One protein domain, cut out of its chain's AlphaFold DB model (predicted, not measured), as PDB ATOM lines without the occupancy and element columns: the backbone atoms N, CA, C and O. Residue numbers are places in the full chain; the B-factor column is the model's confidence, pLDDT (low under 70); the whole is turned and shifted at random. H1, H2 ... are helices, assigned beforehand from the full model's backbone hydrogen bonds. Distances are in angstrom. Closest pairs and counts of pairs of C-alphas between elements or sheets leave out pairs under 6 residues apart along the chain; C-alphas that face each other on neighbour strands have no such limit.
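AT A GLANCE: This is residues 4 to 165 of the 191 residues of the protein "Core-binding (CB) domain-containing protein" of Sphingomonas sp. OV641 (UniProt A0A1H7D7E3). Three helices, H4, H5 and H6, make a small up-and-down bundle, and the long helix H3 crosses it about perpendicular to H5, packing on that helix in the core. H1 runs back along H3 but meets the body mainly near its own last turns, while residues 23 to 34 and H2 make an arm that leads out from the body and back, and a long loop of residues 93 to 118 reaches away elsewhere. The printed part has 162 residues with six named helices, H1 to H6 in order along the chain, and no named strand; the class is all helix. The whole is compact, with a radius of gyration of the C-alphas of 17.6 A, and spans 53 by 41 by 34 A, the H2 arm making much of the length.

IN THESE COORDINATES: H1, residues 4 to 22, begins at C-alpha 4 at (183.551, -38.733, 394.238) and is 26.6 A long. H2 is residues 35 to 48, 19.7 A. H3, residues 51 to 71, is the longest at 30.4 A and begins at C-alpha 51 at (161.715, -36.458, 369.978). H4 is residues 80 to 92, 18.3 A, and H5 is residues 119 to 135, 24.2 A. H6, residues 147 to 160, is 20.1 A long and ends at C-alpha 160 at (185.421, -20.033, 358.001).

HOW THE PARTS SIT: H1 touches the hub, H5, with residues 16 to 20 alone, about perpendicular at 86 degrees; the closest C-alphas, of Val 19 and Ala 135, are 6.7 A apart. H1 and H3 only just touch, with 3 pairs of C-alphas within 8 A, the closest being Leu 20 and Leu 54 at 7.7 A; they run opposite ways at a shallow tilt of 15 degrees. H2 touches no helix. H3 touches H5 with residues 57 to 64 alone, about perpendicular at 88 degrees, the closest C-alphas being those of Tyr 57 and Ala 128 at 4.7 A. H3 and H4 are close but not clearly touching, with the C-alphas of Phe 64 and Phe 86 closest at 7.6 A. H4 and H5 form a helical hairpin at a shallow tilt of 27 degrees, with the C-alphas of Leu 87 and Val 122 closest at 6.3 A. H4 and H6 touch, running the same way at a shallow tilt of 12 degrees, with the C-alphas of Ala 84 and Leu 150 closest at 4.8 A. H5 and H6 are close but not clearly touching, while H3 and H6 are apart. In H1, H2, H3, H4, H5 and H6 every O i to N i+4 pair is within hydrogen-bond range.

THE WHOLE: The C-alphas farthest apart, of Ser 34 and Glu 110, are 54.7 A apart. The printed part has no cut. The links H1 to H2, H4 to H5 and H5 to H6 are long, and H2 to H3 is tight. The mean pLDDT of the printed part is 77.0; residues 4 to 33, 35, 37 to 53 and 163 to 165 are under 70.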
ATOM      1  N   ASN A   4     184.748 -39.572 394.047       38.50
ATOM      2  CA  ASN A   4     183.551 -38.733 394.238       38.50
ATOM      3  C   ASN A   4     183.114 -37.923 392.991       38.50
ATOM      4  O   ASN A   4     181.946 -37.548 392.857       38.50
ATOM      5  N   ASP A   5     184.027 -37.678 392.044       45.59
ATOM      6  CA  ASP A   5     183.758 -36.840 390.863       45.59
ATOM      7  C   ASP A   5     182.950 -37.584 389.786       45.59
ATOM      8  O   ASP A   5     182.092 -37.009 389.113       45.59
ATOM      9  N   GLY A   6     183.176 -38.897 389.652       32.94
ATOM     10  CA  GLY A   6     182.481 -39.744 388.679       32.94
ATOM     11  C   GLY A   6     181.033 -40.065 389.062       32.94
ATOM     12  O   GLY A   6     180.182 -40.219 388.186       32.94
ATOM     13  N   GLU A   7     180.738 -40.136 390.361       34.00
ATOM     14  CA  GLU A   7     179.391 -40.387 390.885       34.00
ATOM     15  C   GLU A   7     178.532 -39.117 390.848       34.00
ATOM     16  O   GLU A   7     177.388 -39.168 390.402       34.00
ATOM     17  N   SER A   8     179.130 -37.959 391.144       39.50
ATOM     18  CA  SER A   8     178.503 -36.643 390.968       39.50
ATOM     19  C   SER A   8     178.174 -36.359 389.500       39.50
ATOM     20  O   SER A   8     177.077 -35.900 389.188       39.50
ATOM     21  N   LEU A   9     179.071 -36.702 388.565       42.69
ATOM     22  CA  LEU A   9     178.810 -36.559 387.131       42.69
ATOM     23  C   LEU A   9     177.712 -37.520 386.654       42.69
ATOM     24  O   LEU A   9     176.862 -37.120 385.865       42.69
ATOM     25  N   LYS A  10     177.673 -38.763 387.156       40.16
ATOM     26  CA  LYS A  10     176.581 -39.711 386.880       40.16
ATOM     27  C   LYS A  10     175.251 -39.260 387.473       40.16
ATOM     28  O   LYS A  10     174.241 -39.422 386.798       40.16
ATOM     29  N   ALA A  11     175.238 -38.669 388.667       40.66
ATOM     30  CA  ALA A  11     174.046 -38.111 389.303       40.66
ATOM     31  C   ALA A  11     173.538 -36.867 388.560       40.66
ATOM     32  O   ALA A  11     172.342 -36.749 388.321       40.66
ATOM     33  N   ILE A  12     174.438 -36.002 388.080       48.31
ATOM     34  CA  ILE A  12     174.103 -34.881 387.193       48.31
ATOM     35  C   ILE A  12     173.607 -35.407 385.846       48.31
ATOM     36  O   ILE A  12     172.600 -34.933 385.347       48.31
ATOM     37  N   MET A  13     174.233 -36.432 385.260       47.62
ATOM     38  CA  MET A  13     173.733 -37.040 384.026       47.62
ATOM     39  C   MET A  13     172.381 -37.724 384.235       47.62
ATOM     40  O   MET A  13     171.532 -37.611 383.366       47.62
ATOM     41  N   ALA A  14     172.146 -38.407 385.354       44.88
ATOM     42  CA  ALA A  14     170.866 -39.031 385.676       44.88
ATOM     43  C   ALA A  14     169.784 -37.975 385.951       44.88
ATOM     44  O   ALA A  14     168.688 -38.094 385.413       44.88
ATOM     45  N   GLY A  15     170.120 -36.906 386.679       42.25
ATOM     46  CA  GLY A  15     169.264 -35.751 386.945       42.25
ATOM     47  C   GLY A  15     168.943 -34.960 385.681       42.25
ATOM     48  O   GLY A  15     167.780 -34.735 385.387       42.25
ATOM     49  N   THR A  16     169.929 -34.646 384.836       42.56
ATOM     50  CA  THR A  16     169.711 -34.025 383.522       42.56
ATOM     51  C   THR A  16     168.946 -34.957 382.589       42.56
ATOM     52  O   THR A  16     168.135 -34.487 381.810       42.56
ATOM     53  N   VAL A  17     169.148 -36.278 382.644       44.53
ATOM     54  CA  VAL A  17     168.362 -37.243 381.857       44.53
ATOM     55  C   VAL A  17     166.918 -37.369 382.362       44.53
ATOM     56  O   VAL A  17     166.033 -37.574 381.533       44.53
ATOM     57  N   ALA A  18     166.675 -37.204 383.663       42.91
ATOM     58  CA  ALA A  18     165.341 -37.137 384.257       42.91
ATOM     59  C   ALA A  18     164.635 -35.815 383.913       42.91
ATOM     60  O   ALA A  18     163.497 -35.838 383.454       42.91
ATOM     61  N   VAL A  19     165.346 -34.688 383.989       41.53
ATOM     62  CA  VAL A  19     164.888 -33.372 383.521       41.53
ATOM     63  C   VAL A  19     164.637 -33.383 382.008       41.53
ATOM     64  O   VAL A  19     163.626 -32.871 381.555       41.53
ATOM     65  N   LEU A  20     165.471 -34.063 381.209       47.59
ATOM     66  CA  LEU A  20     165.262 -34.285 379.768       47.59
ATOM     67  C   LEU A  20     163.988 -35.090 379.457       47.59
ATOM     68  O   LEU A  20     163.533 -35.055 378.317       47.59
ATOM     69  N   ASN A  21     163.441 -35.818 380.437       45.22
ATOM     70  CA  ASN A  21     162.145 -36.496 380.348       45.22
ATOM     71  C   ASN A  21     160.991 -35.633 380.904       45.22
ATOM     72  O   ASN A  21     159.833 -35.962 380.677       45.22
ATOM     73  N   GLN A  22     161.306 -34.540 381.613       43.16
ATOM     74  CA  GLN A  22     160.373 -33.560 382.184       43.16
ATOM     75  C   GLN A  22     160.352 -32.215 381.440       43.16
ATOM     76  O   GLN A  22     159.643 -31.308 381.865       43.16
ATOM     77  N   VAL A  23     161.041 -32.064 380.299       41.34
ATOM     78  CA  VAL A  23     160.868 -30.879 379.430       41.34
ATOM     79  C   VAL A  23     159.561 -30.986 378.629       41.34
ATOM     80  O   VAL A  23     159.544 -30.935 377.403       41.34
ATOM     81  N   THR A  24     158.463 -31.139 379.363       45.44
ATOM     82  CA  THR A  24     157.089 -30.832 378.963       45.44
ATOM     83  C   THR A  24     156.506 -29.877 380.005       45.44
ATOM     84  O   THR A  24     155.425 -30.074 380.545       45.44
ATOM     85  N   SER A  25     157.279 -28.859 380.370       41.81
ATOM     86  CA  SER A  25     156.801 -27.695 381.108       41.81
ATOM     87  C   SER A  25     157.696 -26.529 380.720       41.81
ATOM     88  O   SER A  25     158.717 -26.259 381.343       41.81
ATOM     89  N   LEU A  26     157.349 -25.883 379.606       39.12
ATOM     90  CA  LEU A  26     157.777 -24.516 379.333       39.12
ATOM     91  C   LEU A  26     156.889 -23.581 380.162       39.12
ATOM     92  O   LEU A  26     156.086 -22.846 379.605       39.12
ATOM     93  N   GLU A  27     157.018 -23.610 381.483       48.34
ATOM     94  CA  GLU A  27     156.610 -22.459 382.283       48.34
ATOM     95  C   GLU A  27     157.887 -21.718 382.665       48.34
ATOM     96  O   GLU A  27     158.669 -22.169 383.500       48.34
ATOM     97  N   PRO A  28     158.158 -20.612 381.962       44.94
ATOM     98  CA  PRO A  28     158.127 -19.365 382.700       44.94
ATOM     99  C   PRO A  28     157.450 -18.267 381.872       44.94
ATOM    100  O   PRO A  28     157.930 -17.882 380.807       44.94
ATOM    101  N   PHE A  29     156.365 -17.716 382.418       44.38
ATOM    102  CA  PHE A  29     155.722 -16.480 381.960       44.38
ATOM    103  C   PHE A  29     154.886 -16.587 380.668       44.38
ATOM    104  O   PHE A  29     155.167 -15.939 379.659       44.38
ATOM    105  N   LEU A  30     153.781 -17.335 380.721       42.38
ATOM    106  CA  LEU A  30     152.632 -16.992 379.883       42.38
ATOM    107  C   LEU A  30     151.999 -15.731 380.512       42.38
ATOM    108  O   LEU A  30     151.653 -15.773 381.693       42.38
ATOM    109  N   PRO A  31     151.866 -14.594 379.799       55.59
ATOM    110  CA  PRO A  31     150.996 -13.507 380.261       55.59
ATOM    111  C   PRO A  31     149.556 -14.032 380.419       55.59
ATOM    112  O   PRO A  31     149.292 -15.188 380.085       55.59
ATOM    113  N   ASP A  32     148.618 -13.221 380.920       61.59
ATOM    114  CA  ASP A  32     147.204 -13.623 381.017       61.59
ATOM    115  C   ASP A  32     146.604 -13.838 379.613       61.59
ATOM    116  O   ASP A  32     146.014 -12.954 378.997       61.59
ATOM    117  N   LEU A  33     146.890 -15.006 379.046       59.38
ATOM    118  CA  LEU A  33     146.424 -15.473 377.756       59.38
ATOM    119  C   LEU A  33     145.046 -16.092 377.943       59.38
ATOM    120  O   LEU A  33     144.731 -16.657 378.993       59.38
ATOM    121  N   SER A  34     144.224 -16.051 376.901       78.06
ATOM    122  CA  SER A  34     142.983 -16.814 376.923       78.06
ATOM    123  C   SER A  34     143.288 -18.325 377.031       78.06
ATOM    124  O   SER A  34     144.349 -18.774 376.579       78.06
ATOM    125  N   PRO A  35     142.396 -19.139 377.632       69.62
ATOM    126  CA  PRO A  35     142.546 -20.598 377.668       69.62
ATOM    127  C   PRO A  35     142.823 -21.212 376.285       69.62
ATOM    128  O   PRO A  35     143.707 -22.056 376.161       69.62
ATOM    129  N   ASP A  36     142.154 -20.705 375.250       73.56
ATOM    130  CA  ASP A  36     142.303 -21.150 373.861       73.56
ATOM    131  C   ASP A  36     143.685 -20.815 373.276       73.56
ATOM    132  O   ASP A  36     144.235 -21.574 372.473       73.56
ATOM    133  N   ASP A  37     144.269 -19.676 373.660       65.44
ATOM    134  CA  ASP A  37     145.617 -19.295 373.232       65.44
ATOM    135  C   ASP A  37     146.689 -20.125 373.938       65.44
ATOM    136  O   ASP A  37     147.657 -20.525 373.289       65.44
ATOM    137  N   ARG A  38     146.491 -20.449 375.224       59.53
ATOM    138  CA  ARG A  38     147.361 -21.385 375.957       59.53
ATOM    139  C   ARG A  38     147.359 -22.761 375.303       59.53
ATOM    140  O   ARG A  38     148.420 -23.255 374.936       59.53
ATOM    141  N   GLU A  39     146.181 -23.326 375.045       66.00
ATOM    142  CA  GLU A  39     146.052 -24.647 374.420       66.00
ATOM    143  C   GLU A  39     146.694 -24.693 373.023       66.00
ATOM    144  O   GLU A  39     147.379 -25.655 372.667       66.00
ATOM    145  N   ARG A  40     146.542 -23.626 372.228       66.06
ATOM    146  CA  ARG A  40     147.160 -23.532 370.899       66.06
ATOM    147  C   ARG A  40     148.684 -23.450 370.970       66.06
ATOM    148  O   ARG A  40     149.358 -24.076 370.146       66.06
ATOM    149  N   VAL A  41     149.222 -22.691 371.926       57.19
ATOM    150  CA  VAL A  41     150.667 -22.602 372.177       57.19
ATOM    151  C   VAL A  41     151.201 -23.953 372.642       57.19
ATOM    152  O   VAL A  41     152.148 -24.451 372.038       57.19
ATOM    153  N   ASP A  42     150.558 -24.596 373.613       54.56
ATOM    154  CA  ASP A  42     150.979 -25.887 374.167       54.56
ATOM    155  C   ASP A  42     150.937 -27.007 373.124       54.56
ATOM    156  O   ASP A  42     151.898 -27.764 372.981       54.56
ATOM    157  N   ALA A  43     149.874 -27.080 372.318       58.34
ATOM    158  CA  ALA A  43     149.767 -28.048 371.230       58.34
ATOM    159  C   ALA A  43     150.852 -27.840 370.160       58.34
ATOM    160  O   ALA A  43     151.369 -28.805 369.582       58.34
ATOM    161  N   TYR A  44     151.222 -26.584 369.892       53.69
ATOM    162  CA  TYR A  44     152.297 -26.258 368.961       53.69
ATOM    163  C   TYR A  44     153.674 -26.577 369.553       53.69
ATOM    164  O   TYR A  44     154.501 -27.173 368.867       53.69
ATOM    165  N   VAL A  45     153.901 -26.261 370.830       52.91
ATOM    166  CA  VAL A  45     155.114 -26.605 371.584       52.91
ATOM    167  C   VAL A  45     155.306 -28.120 371.636       52.91
ATOM    168  O   VAL A  45     156.386 -28.598 371.296       52.91
ATOM    169  N   ALA A  46     154.262 -28.881 371.968       51.97
ATOM    170  CA  ALA A  46     154.293 -30.341 372.049       51.97
ATOM    171  C   ALA A  46     154.535 -31.007 370.682       51.97
ATOM    172  O   ALA A  46     155.241 -32.011 370.580       51.97
ATOM    173  N   ARG A  47     154.002 -30.433 369.591       50.25
ATOM    174  CA  ARG A  47     154.328 -30.868 368.219       50.25
ATOM    175  C   ARG A  47     155.736 -30.455 367.788       50.25
ATOM    176  O   ARG A  47     156.375 -31.183 367.028       50.25
ATOM    177  N   ALA A  48     156.221 -29.305 368.252       47.66
ATOM    178  CA  ALA A  48     157.546 -28.774 367.939       47.66
ATOM    179  C   ALA A  48     158.670 -29.450 368.743       47.66
ATOM    180  O   ALA A  48     159.814 -29.482 368.276       47.66
ATOM    181  N   SER A  49     158.369 -30.052 369.900       52.62
ATOM    182  CA  SER A  49     159.281 -30.911 370.661       52.62
ATOM    183  C   SER A  49     159.467 -32.259 369.958       52.62
ATOM    184  O   SER A  49     159.081 -33.318 370.444       52.62
ATOM    185  N   ALA A  50     160.058 -32.228 368.764       54.56
ATOM    186  CA  ALA A  50     160.392 -33.417 368.006       54.56
ATOM    187  C   ALA A  50     161.371 -34.274 368.823       54.56
ATOM    188  O   ALA A  50     162.524 -33.898 369.041       54.56
ATOM    189  N   GLU A  51     160.933 -35.459 369.238       59.19
ATOM    190  CA  GLU A  51     161.715 -36.458 369.978       59.19
ATOM    191  C   GLU A  51     163.095 -36.730 369.336       59.19
ATOM    192  O   GLU A  51     164.096 -36.998 370.005       59.19
ATOM    193  N   ALA A  52     163.183 -36.607 368.007       62.34
ATOM    194  CA  ALA A  52     164.436 -36.662 367.259       62.34
ATOM    195  C   ALA A  52     165.444 -35.569 367.675       62.34
ATOM    196  O   ALA A  52     166.630 -35.862 367.843       62.34
ATOM    197  N   THR A  53     164.986 -34.336 367.888       69.88
ATOM    198  CA  THR A  53     165.805 -33.192 368.314       69.88
ATOM    199  C   THR A  53     166.266 -33.350 369.761       69.88
ATOM    200  O   THR A  53     167.447 -33.150 370.042       69.88
ATOM    201  N   LEU A  54     165.393 -33.815 370.662       75.38
ATOM    202  CA  LEU A  54     165.763 -34.100 372.057       75.38
ATOM    203  C   LEU A  54     166.819 -35.208 372.153       75.38
ATOM    204  O   LEU A  54     167.816 -35.070 372.865       75.38
ATOM    205  N   ARG A  55     166.665 -36.290 371.377       75.00
ATOM    206  CA  ARG A  55     167.688 -37.348 371.287       75.00
ATOM    207  C   ARG A  55     169.024 -36.808 370.777       75.00
ATOM    208  O   ARG A  55     170.073 -37.189 371.302       75.00
ATOM    209  N   ALA A  56     168.992 -35.919 369.784       79.06
ATOM    210  CA  ALA A  56     170.187 -35.280 369.248       79.06
ATOM    211  C   ALA A  56     170.876 -34.390 370.296       79.06
ATOM    212  O   ALA A  56     172.083 -34.527 370.497       79.06
ATOM    213  N   TYR A  57     170.120 -33.560 371.022       84.19
ATOM    214  CA  TYR A  57     170.649 -32.707 372.092       84.19
ATOM    215  C   TYR A  57     171.222 -33.519 373.245       84.19
ATOM    216  O   TYR A  57     172.320 -33.231 373.704       84.19
ATOM    217  N   LYS A  58     170.543 -34.593 373.659       83.94
ATOM    218  CA  LYS A  58     171.049 -35.511 374.684       83.94
ATOM    219  C   LYS A  58     172.416 -36.068 374.294       83.94
ATOM    220  O   LYS A  58     173.326 -36.087 375.115       83.94
ATOM    221  N   SER A  59     172.563 -36.523 373.047       85.06
ATOM    222  CA  SER A  59     173.832 -37.037 372.518       85.06
ATOM    223  C   SER A  59     174.921 -35.960 372.472       85.06
ATOM    224  O   SER A  59     176.044 -36.203 372.914       85.06
ATOM    225  N   ASP A  60     174.583 -34.763 371.992       89.38
ATOM    226  CA  ASP A  60     175.507 -33.627 371.937       89.38
ATOM    227  C   ASP A  60     175.960 -33.185 373.334       89.38
ATOM    228  O   ASP A  60     177.140 -32.904 373.533       89.38
ATOM    229  N   TRP A  61     175.050 -33.179 374.311       93.06
ATOM    230  CA  TRP A  61     175.359 -32.859 375.701       93.06
ATOM    231  C   TRP A  61     176.328 -33.868 376.309       93.06
ATOM    232  O   TRP A  61     177.335 -33.471 376.889       93.06
ATOM    233  N   ARG A  62     176.103 -35.178 376.103       92.62
ATOM    234  CA  ARG A  62     177.052 -36.211 376.572       92.62
ATOM    235  C   ARG A  62     178.454 -35.979 376.023       92.62
ATOM    236  O   ARG A  62     179.433 -36.180 376.730       92.62
ATOM    237  N   LEU A  63     178.539 -35.573 374.760       93.50
ATOM    238  CA  LEU A  63     179.810 -35.315 374.104       93.50
ATOM    239  C   LEU A  63     180.535 -34.105 374.701       93.50
ATOM    240  O   LEU A  63     181.751 -34.156 374.863       93.50
ATOM    241  N   PHE A  64     179.798 -33.047 375.040       95.06
ATOM    242  CA  PHE A  64     180.354 -31.904 375.756       95.06
ATOM    243  C   PHE A  64     180.815 -32.293 377.165       95.06
ATOM    244  O   PHE A  64     181.947 -31.993 377.523       95.06
ATOM    245  N   CYS A  65     180.007 -33.041 377.926       94.81
ATOM    246  CA  CYS A  65     180.406 -33.539 379.246       94.81
ATOM    247  C   CYS A  65     181.671 -34.402 379.189       94.81
ATOM    248  O   CYS A  65     182.541 -34.247 380.038       94.81
ATOM    249  N   ALA A  66     181.794 -35.277 378.185       94.31
ATOM    250  CA  ALA A  66     182.994 -36.086 377.986       94.31
ATOM    251  C   ALA A  66     184.225 -35.209 377.719       94.31
ATOM    252  O   ALA A  66     185.246 -35.372 378.378       94.31
ATOM    253  N   TRP A  67     184.107 -34.223 376.822       97.19
ATOM    254  CA  TRP A  67     185.189 -33.270 376.567       97.19
ATOM    255  C   TRP A  67     185.569 -32.482 377.826       97.19
ATOM    256  O   TRP A  67     186.751 -32.347 378.131       97.19
ATOM    257  N   CYS A  68     184.585 -32.007 378.592       94.69
ATOM    258  CA  CYS A  68     184.822 -31.335 379.864       94.69
ATOM    259  C   CYS A  68     185.558 -32.242 380.858       94.69
ATOM    260  O   CYS A  68     186.554 -31.810 381.425       94.69
ATOM    261  N   GLY A  69     185.132 -33.498 381.014       95.25
ATOM    262  CA  GLY A  69     185.796 -34.469 381.884       95.25
ATOM    263  C   GLY A  69     187.240 -34.761 381.464       95.25
ATOM    264  O   GLY A  69     188.129 -34.771 382.307       95.25
ATOM    265  N   GLU A  70     187.493 -34.919 380.163       95.06
ATOM    266  CA  GLU A  70     188.836 -35.168 379.616       95.06
ATOM    267  C   GLU A  70     189.780 -33.962 379.738       95.06
ATOM    268  O   GLU A  70     190.993 -34.139 379.786       95.06
ATOM    269  N   ASN A  71     189.239 -32.741 379.803       95.38
ATOM    270  CA  ASN A  71     190.023 -31.502 379.864       95.38
ATOM    271  C   ASN A  71     189.968 -30.819 381.245       95.38
ATOM    272  O   ASN A  71     190.501 -29.723 381.406       95.38
ATOM    273  N   GLY A  72     189.321 -31.434 382.240       94.81
ATOM    274  CA  GLY A  72     189.200 -30.887 383.597       94.81
ATOM    275  C   GLY A  72     188.278 -29.665 383.726       94.81
ATOM    276  O   GLY A  72     188.395 -28.904 384.684       94.81
ATOM    277  N   TYR A  73     187.361 -29.451 382.781       94.06
ATOM    278  CA  TYR A  73     186.380 -28.366 382.839       94.06
ATOM    279  C   TYR A  73     185.074 -28.801 383.509       94.06
ATOM    280  O   TYR A  73     184.695 -29.972 383.491       94.06
ATOM    281  N   ARG A  74     184.327 -27.831 384.048       91.31
ATOM    282  CA  ARG A  74     182.967 -28.056 384.553       91.31
ATOM    283  C   ARG A  74     181.949 -27.844 383.426       91.31
ATOM    284  O   ARG A  74     181.944 -26.767 382.832       91.31
ATOM    285  N   PRO A  75     181.081 -28.830 383.131       87.19
ATOM    286  CA  PRO A  75     180.074 -28.679 382.086       87.19
ATOM    287  C   PRO A  75     178.889 -27.803 382.521       87.19
ATOM    288  O   PRO A  75     178.196 -27.273 381.656       87.19
ATOM    289  N   LEU A  76     178.649 -27.644 383.830       88.44
ATOM    290  CA  LEU A  76     177.535 -26.859 384.361       88.44
ATOM    291  C   LEU A  76     177.904 -26.145 385.683       88.44
ATOM    292  O   LEU A  76     178.380 -26.818 386.601       88.44
ATOM    293  N   PRO A  77     177.656 -24.824 385.802       91.69
ATOM    294  CA  PRO A  77     177.518 -23.884 384.688       91.69
ATOM    295  C   PRO A  77     178.851 -23.786 383.925       91.69
ATOM    296  O   PRO A  77     179.909 -23.575 384.517       91.69
ATOM    297  N   ALA A  78     178.816 -23.965 382.607       91.31
ATOM    298  CA  ALA A  78     179.979 -23.757 381.757       91.31
ATOM    299  C   ALA A  78     180.185 -22.260 381.508       91.31
ATOM    300  O   ALA A  78     179.247 -21.541 381.157       91.31
ATOM    301  N   ALA A  79     181.436 -21.811 381.618       94.88
ATOM    302  CA  ALA A  79     181.815 -20.457 381.239       94.88
ATOM    303  C   ALA A  79     181.769 -20.281 379.705       94.88
ATOM    304  O   ALA A  79     182.021 -21.242 378.962       94.88
ATOM    305  N   PRO A  80     181.553 -19.059 379.182       96.50
ATOM    306  CA  PRO A  80     181.457 -18.832 377.741       96.50
ATOM    307  C   PRO A  80     182.763 -19.179 377.019       96.50
ATOM    308  O   PRO A  80     182.740 -19.737 375.923       96.50
ATOM    309  N   ALA A  81     183.908 -18.930 377.665       95.56
ATOM    310  CA  ALA A  81     185.227 -19.303 377.162       95.56
ATOM    311  C   ALA A  81     185.394 -20.825 376.996       95.56
ATOM    312  O   ALA A  81     185.951 -21.276 375.995       95.56
ATOM    313  N   THR A  82     184.864 -21.624 377.925       97.31
ATOM    314  CA  THR A  82     184.899 -23.095 377.865       97.31
ATOM    315  C   THR A  82     184.091 -23.611 376.678       97.31
ATOM    316  O   THR A  82     184.552 -24.468 375.924       97.31
ATOM    317  N   VAL A  83     182.904 -23.044 376.455       97.38
ATOM    318  CA  VAL A  83     182.065 -23.398 375.304       97.38
ATOM    319  C   VAL A  83     182.709 -22.939 373.996       97.38
ATOM    320  O   VAL A  83     182.706 -23.687 373.022       97.38
ATOM    321  N   ALA A  84     183.330 -21.758 373.965       96.69
ATOM    322  CA  ALA A  84     184.069 -21.273 372.801       96.69
ATOM    323  C   ALA A  84     185.232 -22.209 372.423       96.69
ATOM    324  O   ALA A  84     185.377 -22.558 371.249       96.69
ATOM    325  N   ALA A  85     186.017 -22.659 373.407       97.38
ATOM    326  CA  ALA A  85     187.108 -23.615 373.207       97.38
ATOM    327  C   ALA A  85     186.604 -24.951 372.639       97.38
ATOM    328  O   ALA A  85     187.173 -25.488 371.690       97.38
ATOM    329  N   PHE A  86     185.477 -25.454 373.147       97.94
ATOM    330  CA  PHE A  86     184.867 -26.665 372.605       97.94
ATOM    331  C   PHE A  86     184.409 -26.487 371.152       97.94
ATOM    332  O   PHE A  86     184.743 -27.293 370.288       97.94
ATOM    333  N   LEU A  87     183.648 -25.432 370.848       97.19
ATOM    334  CA  LEU A  87     183.086 -25.243 369.506       97.19
ATOM    335  C   LEU A  87     184.166 -24.989 368.444       97.19
ATOM    336  O   LEU A  87     184.011 -25.447 367.311       97.19
ATOM    337  N   THR A  88     185.253 -24.304 368.805       96.75
ATOM    338  CA  THR A  88     186.409 -24.088 367.917       96.75
ATOM    339  C   THR A  88     187.150 -25.393 367.640       96.75
ATOM    340  O   THR A  88     187.321 -25.737 366.471       96.75
ATOM    341  N   LEU A  89     187.440 -26.206 368.668       97.12
ATOM    342  CA  LEU A  89     187.992 -27.559 368.492       97.12
ATOM    343  C   LEU A  89     187.150 -28.392 367.515       97.12
ATOM    344  O   LEU A  89     187.673 -29.047 366.612       97.12
ATOM    345  N   LEU A  90     185.827 -28.356 367.676       96.00
ATOM    346  CA  LEU A  90     184.917 -29.090 366.805       96.00
ATOM    347  C   LEU A  90     184.945 -28.615 365.357       96.00
ATOM    348  O   LEU A  90     184.826 -29.441 364.454       96.00
ATOM    349  N   ALA A  91     185.062 -27.310 365.137       94.44
ATOM    350  CA  ALA A  91     185.127 -26.736 363.803       94.44
ATOM    351  C   ALA A  91     186.465 -27.039 363.112       94.44
ATOM    352  O   ALA A  91     186.475 -27.260 361.904       94.44
ATOM    353  N   GLU A  92     187.567 -27.072 363.859       94.25
ATOM    354  CA  GLU A  92     188.916 -27.237 363.305       94.25
ATOM    355  C   GLU A  92     189.340 -28.691 363.134       94.25
ATOM    356  O   GLU A  92     189.982 -29.025 362.144       94.25
ATOM    357  N   ARG A  93     189.023 -29.547 364.110       93.94
ATOM    358  CA  ARG A  93     189.556 -30.918 364.201       93.94
ATOM    359  C   ARG A  93     188.470 -31.956 364.447       93.94
ATOM    360  O   ARG A  93     188.624 -33.113 364.079       93.94
ATOM    361  N   GLY A  94     187.362 -31.549 365.058       94.94
ATOM    362  CA  GLY A  94     186.388 -32.483 365.606       94.94
ATOM    363  C   GLY A  94     186.814 -33.008 366.974       94.94
ATOM    364  O   GLY A  94     187.839 -32.624 367.531       94.94
ATOM    365  N   PHE A  95     185.996 -33.893 367.538       95.19
ATOM    366  CA  PHE A  95     186.280 -34.521 368.825       95.19
ATOM    367  C   PHE A  95     185.599 -35.885 368.917       95.19
ATOM    368  O   PHE A  95     184.415 -36.025 368.579       95.19
ATOM    369  N   VAL A  96     186.353 -36.872 369.399       93.88
ATOM    370  CA  VAL A  96     185.881 -38.221 369.709       93.88
ATOM    371  C   VAL A  96     186.368 -38.565 371.118       93.88
ATOM    372  O   VAL A  96     187.588 -38.595 371.313       93.88
ATOM    373  N   PRO A  97     185.448 -38.838 372.065       92.88
ATOM    374  CA  PRO A  97     185.805 -39.178 373.435       92.88
ATOM    375  C   PRO A  97     186.803 -40.328 373.514       92.88
ATOM    376  O   PRO A  97     186.828 -41.208 372.644       92.88
ATOM    377  N   ALA A  98     187.610 -40.321 374.568       89.38
ATOM    378  CA  ALA A  98     188.494 -41.418 374.927       89.38
ATOM    379  C   ALA A  98     187.693 -42.661 375.340       89.38
ATOM    380  O   ALA A  98     188.082 -43.781 375.010       89.38
ATOM    381  N   GLU A  99     186.554 -42.468 376.016       85.62
ATOM    382  CA  GLU A  99     185.698 -43.581 376.416       85.62
ATOM    383  C   GLU A  99     185.104 -44.291 375.180       85.62
ATOM    384  O   GLU A  99     184.450 -43.651 374.341       85.62
ATOM    385  N   PRO A 100     185.303 -45.616 375.043       84.56
ATOM    386  CA  PRO A 100     184.826 -46.359 373.888       84.56
ATOM    387  C   PRO A 100     183.299 -46.401 373.846       84.56
ATOM    388  O   PRO A 100     182.622 -46.734 374.821       84.56
ATOM    389  N   ARG A 101     182.731 -46.129 372.667       84.19
ATOM    390  CA  ARG A 101     181.286 -46.273 372.453       84.19
ATOM    391  C   ARG A 101     180.915 -47.749 372.438       84.19
ATOM    392  O   ARG A 101     181.562 -48.543 371.763       84.19
ATOM    393  N   ARG A 102     179.830 -48.107 373.125       87.38
ATOM    394  CA  ARG A 102     179.287 -49.470 373.129       87.38
ATOM    395  C   ARG A 102     177.907 -49.523 372.485       87.38
ATOM    396  O   ARG A 102     177.114 -48.589 372.613       87.38
ATOM    397  N   THR A 103     177.616 -50.613 371.781       86.38
ATOM    398  CA  THR A 103     176.267 -50.895 371.275       86.38
ATOM    399  C   THR A 103     175.340 -51.298 372.424       86.38
ATOM    400  O   THR A 103     175.790 -51.624 373.522       86.38
ATOM    401  N   LYS A 104     174.025 -51.357 372.164       81.75
ATOM    402  CA  LYS A 104     173.047 -51.886 373.135       81.75
ATOM    403  C   LYS A 104     173.360 -53.322 373.586       81.75
ATOM    404  O   LYS A 104     172.937 -53.714 374.662       81.75
ATOM    405  N   ARG A 105     174.090 -54.089 372.768       87.31
ATOM    406  CA  ARG A 105     174.512 -55.471 373.050       87.31
ATOM    407  C   ARG A 105     175.876 -55.549 373.756       87.31
ATOM    408  O   ARG A 105     176.418 -56.633 373.899       87.31
ATOM    409  N   GLY A 106     176.453 -54.414 374.155       86.88
ATOM    410  CA  GLY A 106     177.745 -54.349 374.845       86.88
ATOM    411  C   GLY A 106     178.973 -54.368 373.929       86.88
ATOM    412  O   GLY A 106     180.083 -54.180 374.416       86.88
ATOM    413  N   THR A 107     178.800 -54.525 372.613       86.69
ATOM    414  CA  THR A 107     179.912 -54.534 371.649       86.69
ATOM    415  C   THR A 107     180.634 -53.191 371.651       86.69
ATOM    416  O   THR A 107     179.999 -52.157 371.428       86.69
ATOM    417  N   VAL A 108     181.947 -53.206 371.877       88.75
ATOM    418  CA  VAL A 108     182.803 -52.022 371.750       88.75
ATOM    419  C   VAL A 108     182.932 -51.660 370.272       88.75
ATOM    420  O   VAL A 108     183.245 -52.508 369.443       88.75
ATOM    421  N   LEU A 109     182.630 -50.408 369.941       85.50
ATOM    422  CA  LEU A 109     182.800 -49.856 368.606       85.50
ATOM    423  C   LEU A 109     184.194 -49.249 368.485       85.50
ATOM    424  O   LEU A 109     184.609 -48.485 369.359       85.50
ATOM    425  N   GLU A 110     184.852 -49.539 367.365       85.75
ATOM    426  CA  GLU A 110     186.132 -48.936 367.001       85.75
ATOM    427  C   GLU A 110     186.065 -47.409 367.062       85.75
ATOM    428  O   GLU A 110     185.100 -46.764 366.612       85.75
ATOM    429  N   ARG A 111     187.111 -46.826 367.643       86.44
ATOM    430  CA  ARG A 111     187.219 -45.382 367.796       86.44
ATOM    431  C   ARG A 111     187.556 -44.789 366.434       86.44
ATOM    432  O   ARG A 111     188.561 -45.124 365.826       86.44
ATOM    433  N   ARG A 112     186.678 -43.914 365.946       87.44
ATOM    434  CA  ARG A 112     186.900 -43.191 364.691       87.44
ATOM    435  C   ARG A 112     187.820 -42.005 364.921       87.44
ATOM    436  O   ARG A 112     187.776 -41.404 365.996       87.44
ATOM    437  N   ASP A 113     188.542 -41.620 363.879       90.50
ATOM    438  CA  ASP A 113     189.294 -40.374 363.886       90.50
ATOM    439  C   ASP A 113     188.350 -39.164 363.989       90.50
ATOM    440  O   ASP A 113     187.247 -39.171 363.418       90.50
ATOM    441  N   PRO A 114     188.734 -38.127 364.750       92.69
ATOM    442  CA  PRO A 114     187.973 -36.892 364.813       92.69
ATOM    443  C   PRO A 114     188.009 -36.190 363.453       92.69
ATOM    444  O   PRO A 114     189.056 -36.060 362.825       92.69
ATOM    445  N   VAL A 115     186.834 -35.745 363.005       91.94
ATOM    446  CA  VAL A 115     186.671 -35.015 361.746       91.94
ATOM    447  C   VAL A 115     186.091 -33.629 362.042       91.94
ATOM    448  O   VAL A 115     185.134 -33.539 362.827       91.94
ATOM    449  N   PRO A 116     186.610 -32.565 361.402       93.31
ATOM    450  CA  PRO A 116     186.071 -31.217 361.520       93.31
ATOM    451  C   PRO A 116     184.571 -31.164 361.207       93.31
ATOM    452  O   PRO A 116     184.086 -31.795 360.267       93.31
ATOM    453  N   LEU A 117     183.815 -30.401 361.995       90.75
ATOM    454  CA  LEU A 117     182.364 -30.312 361.862       90.75
ATOM    455  C   LEU A 117     181.925 -29.062 361.102       90.75
ATOM    456  O   LEU A 117     182.422 -27.957 361.318       90.75
ATOM    457  N   GLY A 118     180.908 -29.238 360.257       88.38
ATOM    458  CA  GLY A 118     180.270 -28.139 359.539       88.38
ATOM    459  C   GLY A 118     179.426 -27.235 360.447       88.38
ATOM    460  O   GLY A 118     178.945 -27.646 361.510       88.38
ATOM    461  N   ARG A 119     179.168 -26.007 359.969       88.81
ATOM    462  CA  ARG A 119     178.478 -24.932 360.714       88.81
ATOM    463  C   ARG A 119     177.179 -25.366 361.408       88.81
ATOM    464  O   ARG A 119     176.922 -24.967 362.537       88.81
ATOM    465  N   ALA A 120     176.362 -26.184 360.737       86.56
ATOM    466  CA  ALA A 120     175.048 -26.586 361.237       86.56
ATOM    467  C   ALA A 120     175.171 -27.523 362.446       86.56
ATOM    468  O   ALA A 120     174.439 -27.384 363.421       86.56
ATOM    469  N   THR A 121     176.143 -28.437 362.416       90.06
ATOM    470  CA  THR A 121     176.406 -29.358 363.525       90.06
ATOM    471  C   THR A 121     176.999 -28.625 364.723       90.06
ATOM    472  O   THR A 121     176.597 -28.898 365.851       90.06
ATOM    473  N   VAL A 122     177.906 -27.669 364.492       92.69
ATOM    474  CA  VAL A 122     178.447 -26.817 365.564       92.69
ATOM    475  C   VAL A 122     177.329 -25.990 366.210       92.69
ATOM    476  O   VAL A 122     177.205 -25.982 367.432       92.69
ATOM    477  N   GLY A 123     176.458 -25.372 365.404       88.62
ATOM    478  CA  GLY A 123     175.299 -24.621 365.899       88.62
ATOM    479  C   GLY A 123     174.331 -25.481 366.719       88.62
ATOM    480  O   GLY A 123     173.911 -25.071 367.799       88.62
ATOM    481  N   ARG A 124     174.040 -26.707 366.264       90.12
ATOM    482  CA  ARG A 124     173.203 -27.666 367.006       90.12
ATOM    483  C   ARG A 124     173.800 -28.021 368.372       90.12
ATOM    484  O   ARG A 124     173.071 -28.085 369.355       90.12
ATOM    485  N   ARG A 125     175.121 -28.195 368.453       94.19
ATOM    486  CA  ARG A 125     175.809 -28.497 369.718       94.19
ATOM    487  C   ARG A 125     175.777 -27.331 370.697       94.19
ATOM    488  O   ARG A 125     175.548 -27.561 371.879       94.19
ATOM    489  N   LEU A 126     175.938 -26.095 370.220       94.44
ATOM    490  CA  LEU A 126     175.731 -24.913 371.060       94.44
ATOM    491  C   LEU A 126     174.294 -24.864 371.600       94.44
ATOM    492  O   LEU A 126     174.102 -24.639 372.792       94.44
ATOM    493  N   ALA A 127     173.298 -25.131 370.751       85.62
ATOM    494  CA  ALA A 127     171.901 -25.173 371.175       85.62
ATOM    495  C   ALA A 127     171.656 -26.231 372.264       85.62
ATOM    496  O   ALA A 127     170.965 -25.945 373.236       85.62
ATOM    497  N   ALA A 128     172.276 -27.410 372.153       84.88
ATOM    498  CA  ALA A 128     172.195 -28.451 373.177       84.88
ATOM    499  C   ALA A 128     172.809 -28.013 374.522       84.88
ATOM    500  O   ALA A 128     172.241 -28.297 375.572       84.88
ATOM    501  N   ILE A 129     173.939 -27.295 374.498       87.94
ATOM    502  CA  ILE A 129     174.580 -26.755 375.709       87.94
ATOM    503  C   ILE A 129     173.687 -25.700 376.367       87.94
ATOM    504  O   ILE A 129     173.437 -25.778 377.568       87.94
ATOM    505  N   VAL A 130     173.168 -24.744 375.590       83.69
ATOM    506  CA  VAL A 130     172.238 -23.714 376.086       83.69
ATOM    507  C   VAL A 130     170.982 -24.355 376.671       83.69
ATOM    508  O   VAL A 130     170.538 -23.967 377.748       83.69
ATOM    509  N   PHE A 131     170.433 -25.357 375.984       80.94
ATOM    510  CA  PHE A 131     169.275 -26.107 376.453       80.94
ATOM    511  C   PHE A 131     169.550 -26.796 377.792       80.94
ATOM    512  O   PHE A 131     168.743 -26.675 378.702       80.94
ATOM    513  N   ALA A 132     170.699 -27.462 377.944       80.81
ATOM    514  CA  ALA A 132     171.057 -28.135 379.190       80.81
ATOM    515  C   ALA A 132     171.228 -27.166 380.372       80.81
ATOM    516  O   ALA A 132     170.845 -27.509 381.483       80.81
ATOM    517  N   HIS A 133     171.756 -25.958 380.134       84.06
ATOM    518  CA  HIS A 133     171.846 -24.925 381.174       84.06
ATOM    519  C   HIS A 133     170.459 -24.464 381.615       84.06
ATOM    520  O   HIS A 133     170.160 -24.489 382.803       84.06
ATOM    521  N   ARG A 134     169.593 -24.138 380.648       80.00
ATOM    522  CA  ARG A 134     168.211 -23.718 380.919       80.00
ATOM    523  C   ARG A 134     167.407 -24.793 381.639       80.00
ATOM    524  O   ARG A 134     166.683 -24.480 382.564       80.00
ATOM    525  N   ALA A 135     167.556 -26.049 381.230       74.25
ATOM    526  CA  ALA A 135     166.875 -27.174 381.858       74.25
ATOM    527  C   ALA A 135     167.327 -27.401 383.313       74.25
ATOM    528  O   ALA A 135     166.597 -27.994 384.092       74.25
ATOM    529  N   ALA A 136     168.528 -26.951 383.677       75.62
ATOM    530  CA  ALA A 136     169.046 -27.028 385.038       75.62
ATOM    531  C   ALA A 136     168.859 -25.720 385.831       75.62
ATOM    532  O   ALA A 136     169.551 -25.534 386.829       75.62
ATOM    533  N   ASP A 137     168.007 -24.804 385.354       80.94
ATOM    534  CA  ASP A 137     167.777 -23.473 385.936       80.94
ATOM    535  C   ASP A 137     169.060 -22.638 386.109       80.94
ATOM    536  O   ASP A 137     169.170 -21.771 386.975       80.94
ATOM    537  N   MET A 138     170.054 -22.895 385.257       83.19
ATOM    538  CA  MET A 138     171.338 -22.202 385.255       83.19
ATOM    539  C   MET A 138     171.411 -21.204 384.106       83.19
ATOM    540  O   MET A 138     170.920 -21.442 382.997       83.19
ATOM    541  N   GLU A 139     172.118 -20.102 384.343       85.56
ATOM    542  CA  GLU A 139     172.344 -19.102 383.311       85.56
ATOM    543  C   GLU A 139     173.157 -19.691 382.137       85.56
ATOM    544  O   GLU A 139     174.278 -20.185 382.333       85.56
ATOM    545  N   PRO A 140     172.635 -19.653 380.896       86.00
ATOM    546  CA  PRO A 140     173.340 -20.209 379.754       86.00
ATOM    547  C   PRO A 140     174.571 -19.369 379.374       86.00
ATOM    548  O   PRO A 140     174.568 -18.145 379.496       86.00
ATOM    549  N   PRO A 141     175.601 -19.991 378.775       88.81
ATOM    550  CA  PRO A 141     176.860 -19.329 378.406       88.81
ATOM    551  C   PRO A 141     176.698 -18.182 377.391       88.81
ATOM    552  O   PRO A 141     177.632 -17.422 377.158       88.81
ATOM    553  N   THR A 142     175.532 -18.063 376.752       87.00
ATOM    554  CA  THR A 142     175.203 -16.993 375.801       87.00
ATOM    555  C   THR A 142     174.683 -15.717 376.458       87.00
ATOM    556  O   THR A 142     174.598 -14.711 375.769       87.00
ATOM    557  N   THR A 143     174.291 -15.749 377.734       87.75
ATOM    558  CA  THR A 143     173.795 -14.562 378.463       87.75
ATOM    559  C   THR A 143     174.730 -14.116 379.585       87.75
ATOM    560  O   THR A 143     174.643 -12.974 380.019       87.75
ATOM    561  N   GLN A 144     175.675 -14.975 379.983       90.25
ATOM    562  CA  GLN A 144     176.683 -14.663 380.996       90.25
ATOM    563  C   GLN A 144     177.575 -13.457 380.602       90.25
ATOM    564  O   GLN A 144     177.807 -13.224 379.412       90.25
ATOM    565  N   PRO A 145     178.191 -12.742 381.569       87.00
ATOM    566  CA  PRO A 145     178.959 -11.513 381.316       87.00
ATOM    567  C   PRO A 145     180.103 -11.601 380.281       87.00
ATOM    568  O   PRO A 145     180.380 -10.617 379.601       87.00
ATOM    569  N   ASP A 146     180.758 -12.760 380.113       87.00
ATOM    570  CA  ASP A 146     181.838 -12.971 379.117       87.00
ATOM    571  C   ASP A 146     181.337 -13.591 377.788       87.00
ATOM    572  O   ASP A 146     182.113 -14.139 376.997       87.00
ATOM    573  N   ALA A 147     180.029 -13.524 377.499       90.19
ATOM    574  CA  ALA A 147     179.432 -14.110 376.290       90.19
ATOM    575  C   ALA A 147     180.037 -13.568 374.981       90.19
ATOM    576  O   ALA A 147     180.095 -14.286 373.978       90.19
ATOM    577  N   ALA A 148     180.584 -12.349 374.987       90.56
ATOM    578  CA  ALA A 148     181.206 -11.728 373.817       90.56
ATOM    579  C   ALA A 148     182.331 -12.584 373.194       90.56
ATOM    580  O   ALA A 148     182.511 -12.589 371.971       90.56
ATOM    581  N   ARG A 149     183.091 -13.335 374.007       90.31
ATOM    582  CA  ARG A 149     184.133 -14.252 373.509       90.31
ATOM    583  C   ARG A 149     183.521 -15.428 372.747       90.31
ATOM    584  O   ARG A 149     183.993 -15.765 371.658       90.31
ATOM    585  N   LEU A 150     182.447 -16.009 373.282       93.88
ATOM    586  CA  LEU A 150     181.692 -17.079 372.631       93.88
ATOM    587  C   LEU A 150     181.065 -16.599 371.317       93.88
ATOM    588  O   LEU A 150     181.202 -17.262 370.289       93.88
ATOM    589  N   GLU A 151     180.444 -15.422 371.311       91.19
ATOM    590  CA  GLU A 151     179.844 -14.846 370.105       91.19
ATOM    591  C   GLU A 151     180.868 -14.612 368.991       91.19
ATOM    592  O   GLU A 151     180.614 -14.942 367.827       91.19
ATOM    593  N   LYS A 152     182.045 -14.070 369.337       94.00
ATOM    594  CA  LYS A 152     183.147 -13.875 368.386       94.00
ATOM    595  C   LYS A 152     183.629 -15.205 367.811       94.00
ATOM    596  O   LYS A 152     183.774 -15.299 366.592       94.00
ATOM    597  N   ALA A 153     183.804 -16.233 368.643       94.44
ATOM    598  CA  ALA A 153     184.203 -17.566 368.192       94.44
ATOM    599  C   ALA A 153     183.166 -18.180 367.236       94.44
ATOM    600  O   ALA A 153     183.506 -18.603 366.132       94.44
ATOM    601  N   VAL A 154     181.879 -18.149 367.599       92.69
ATOM    602  CA  VAL A 154     180.789 -18.661 366.749       92.69
ATOM    603  C   VAL A 154     180.713 -17.893 365.427       92.69
ATOM    604  O   VAL A 154     180.486 -18.490 364.372       92.69
ATOM    605  N   ARG A 155     180.927 -16.572 365.446       92.50
ATOM    606  CA  ARG A 155     180.995 -15.751 364.230       92.50
ATOM    607  C   ARG A 155     182.182 -16.133 363.344       92.50
ATOM    608  O   ARG A 155     181.988 -16.214 362.134       92.50
ATOM    609  N   GLY A 156     183.357 -16.376 363.927       92.31
ATOM    610  CA  GLY A 156     184.541 -16.881 363.222       92.31
ATOM    611  C   GLY A 156     184.246 -18.205 362.523       92.31
ATOM    612  O   GLY A 156     184.286 -18.273 361.299       92.31
ATOM    613  N   ILE A 157     183.743 -19.191 363.272       92.50
ATOM    614  CA  ILE A 157     183.357 -20.507 362.738       92.50
ATOM    615  C   ILE A 157     182.364 -20.373 361.576       92.50
ATOM    616  O   ILE A 157     182.498 -21.040 360.553       92.50
ATOM    617  N   ARG A 158     181.353 -19.501 361.695       89.06
ATOM    618  CA  ARG A 158     180.373 -19.274 360.618       89.06
ATOM    619  C   ARG A 158     181.004 -18.698 359.351       89.06
ATOM    620  O   ARG A 158     180.509 -19.002 358.266       89.06
ATOM    621  N   LYS A 159     182.030 -17.852 359.481       89.25
ATOM    622  CA  LYS A 159     182.765 -17.283 358.345       89.25
ATOM    623  C   LYS A 159     183.664 -18.334 357.700       89.25
ATOM    624  O   LYS A 159     183.541 -18.542 356.497       89.25
ATOM    625  N   ASP A 160     184.459 -19.039 358.493       87.56
ATOM    626  CA  ASP A 160     185.421 -20.033 358.001       87.56
ATOM    627  C   ASP A 160     184.706 -21.198 357.308       87.56
ATOM    628  O   ASP A 160     185.077 -21.636 356.222       87.56
ATOM    629  N   LYS A 161     183.578 -21.637 357.876       82.94
ATOM    630  CA  LYS A 161     182.758 -22.737 357.348       82.94
ATOM    631  C   LYS A 161     181.773 -22.317 356.252       82.94
ATOM    632  O   LYS A 161     180.927 -23.122 355.858       82.94
ATOM    633  N   LYS A 162     181.820 -21.069 355.763       75.88
ATOM    634  CA  LYS A 162     180.884 -20.562 354.739       75.88
ATOM    635  C   LYS A 162     181.057 -21.270 353.387       75.88
ATOM    636  O   LYS A 162     180.066 -21.438 352.682       75.88
ATOM    637  N   GLY A 163     182.281 -21.691 353.050       67.00
ATOM    638  CA  GLY A 163     182.609 -22.385 351.795       67.00
ATOM    639  C   GLY A 163     182.445 -23.911 351.829       67.00
ATOM    640  O   GLY A 163     182.424 -24.544 350.778       67.00
ATOM    641  N   GLU A 164     182.288 -24.512 353.011       64.94
ATOM    642  CA  GLU A 164     182.099 -25.960 353.157       64.94
ATOM    643  C   GLU A 164     180.639 -26.330 352.844       64.94
ATOM    644  O   GLU A 164     179.739 -26.241 353.689       64.94
ATOM    645  N   LEU A 165     180.374 -26.712 351.594       51.56
ATOM    646  CA  LEU A 165     179.081 -27.262 351.194       51.56
ATOM    647  C   LEU A 165     178.912 -28.668 351.802       51.56
ATOM    648  O   LEU A 165     179.838 -29.476 351.722       51.56
TER     649      LEU A 165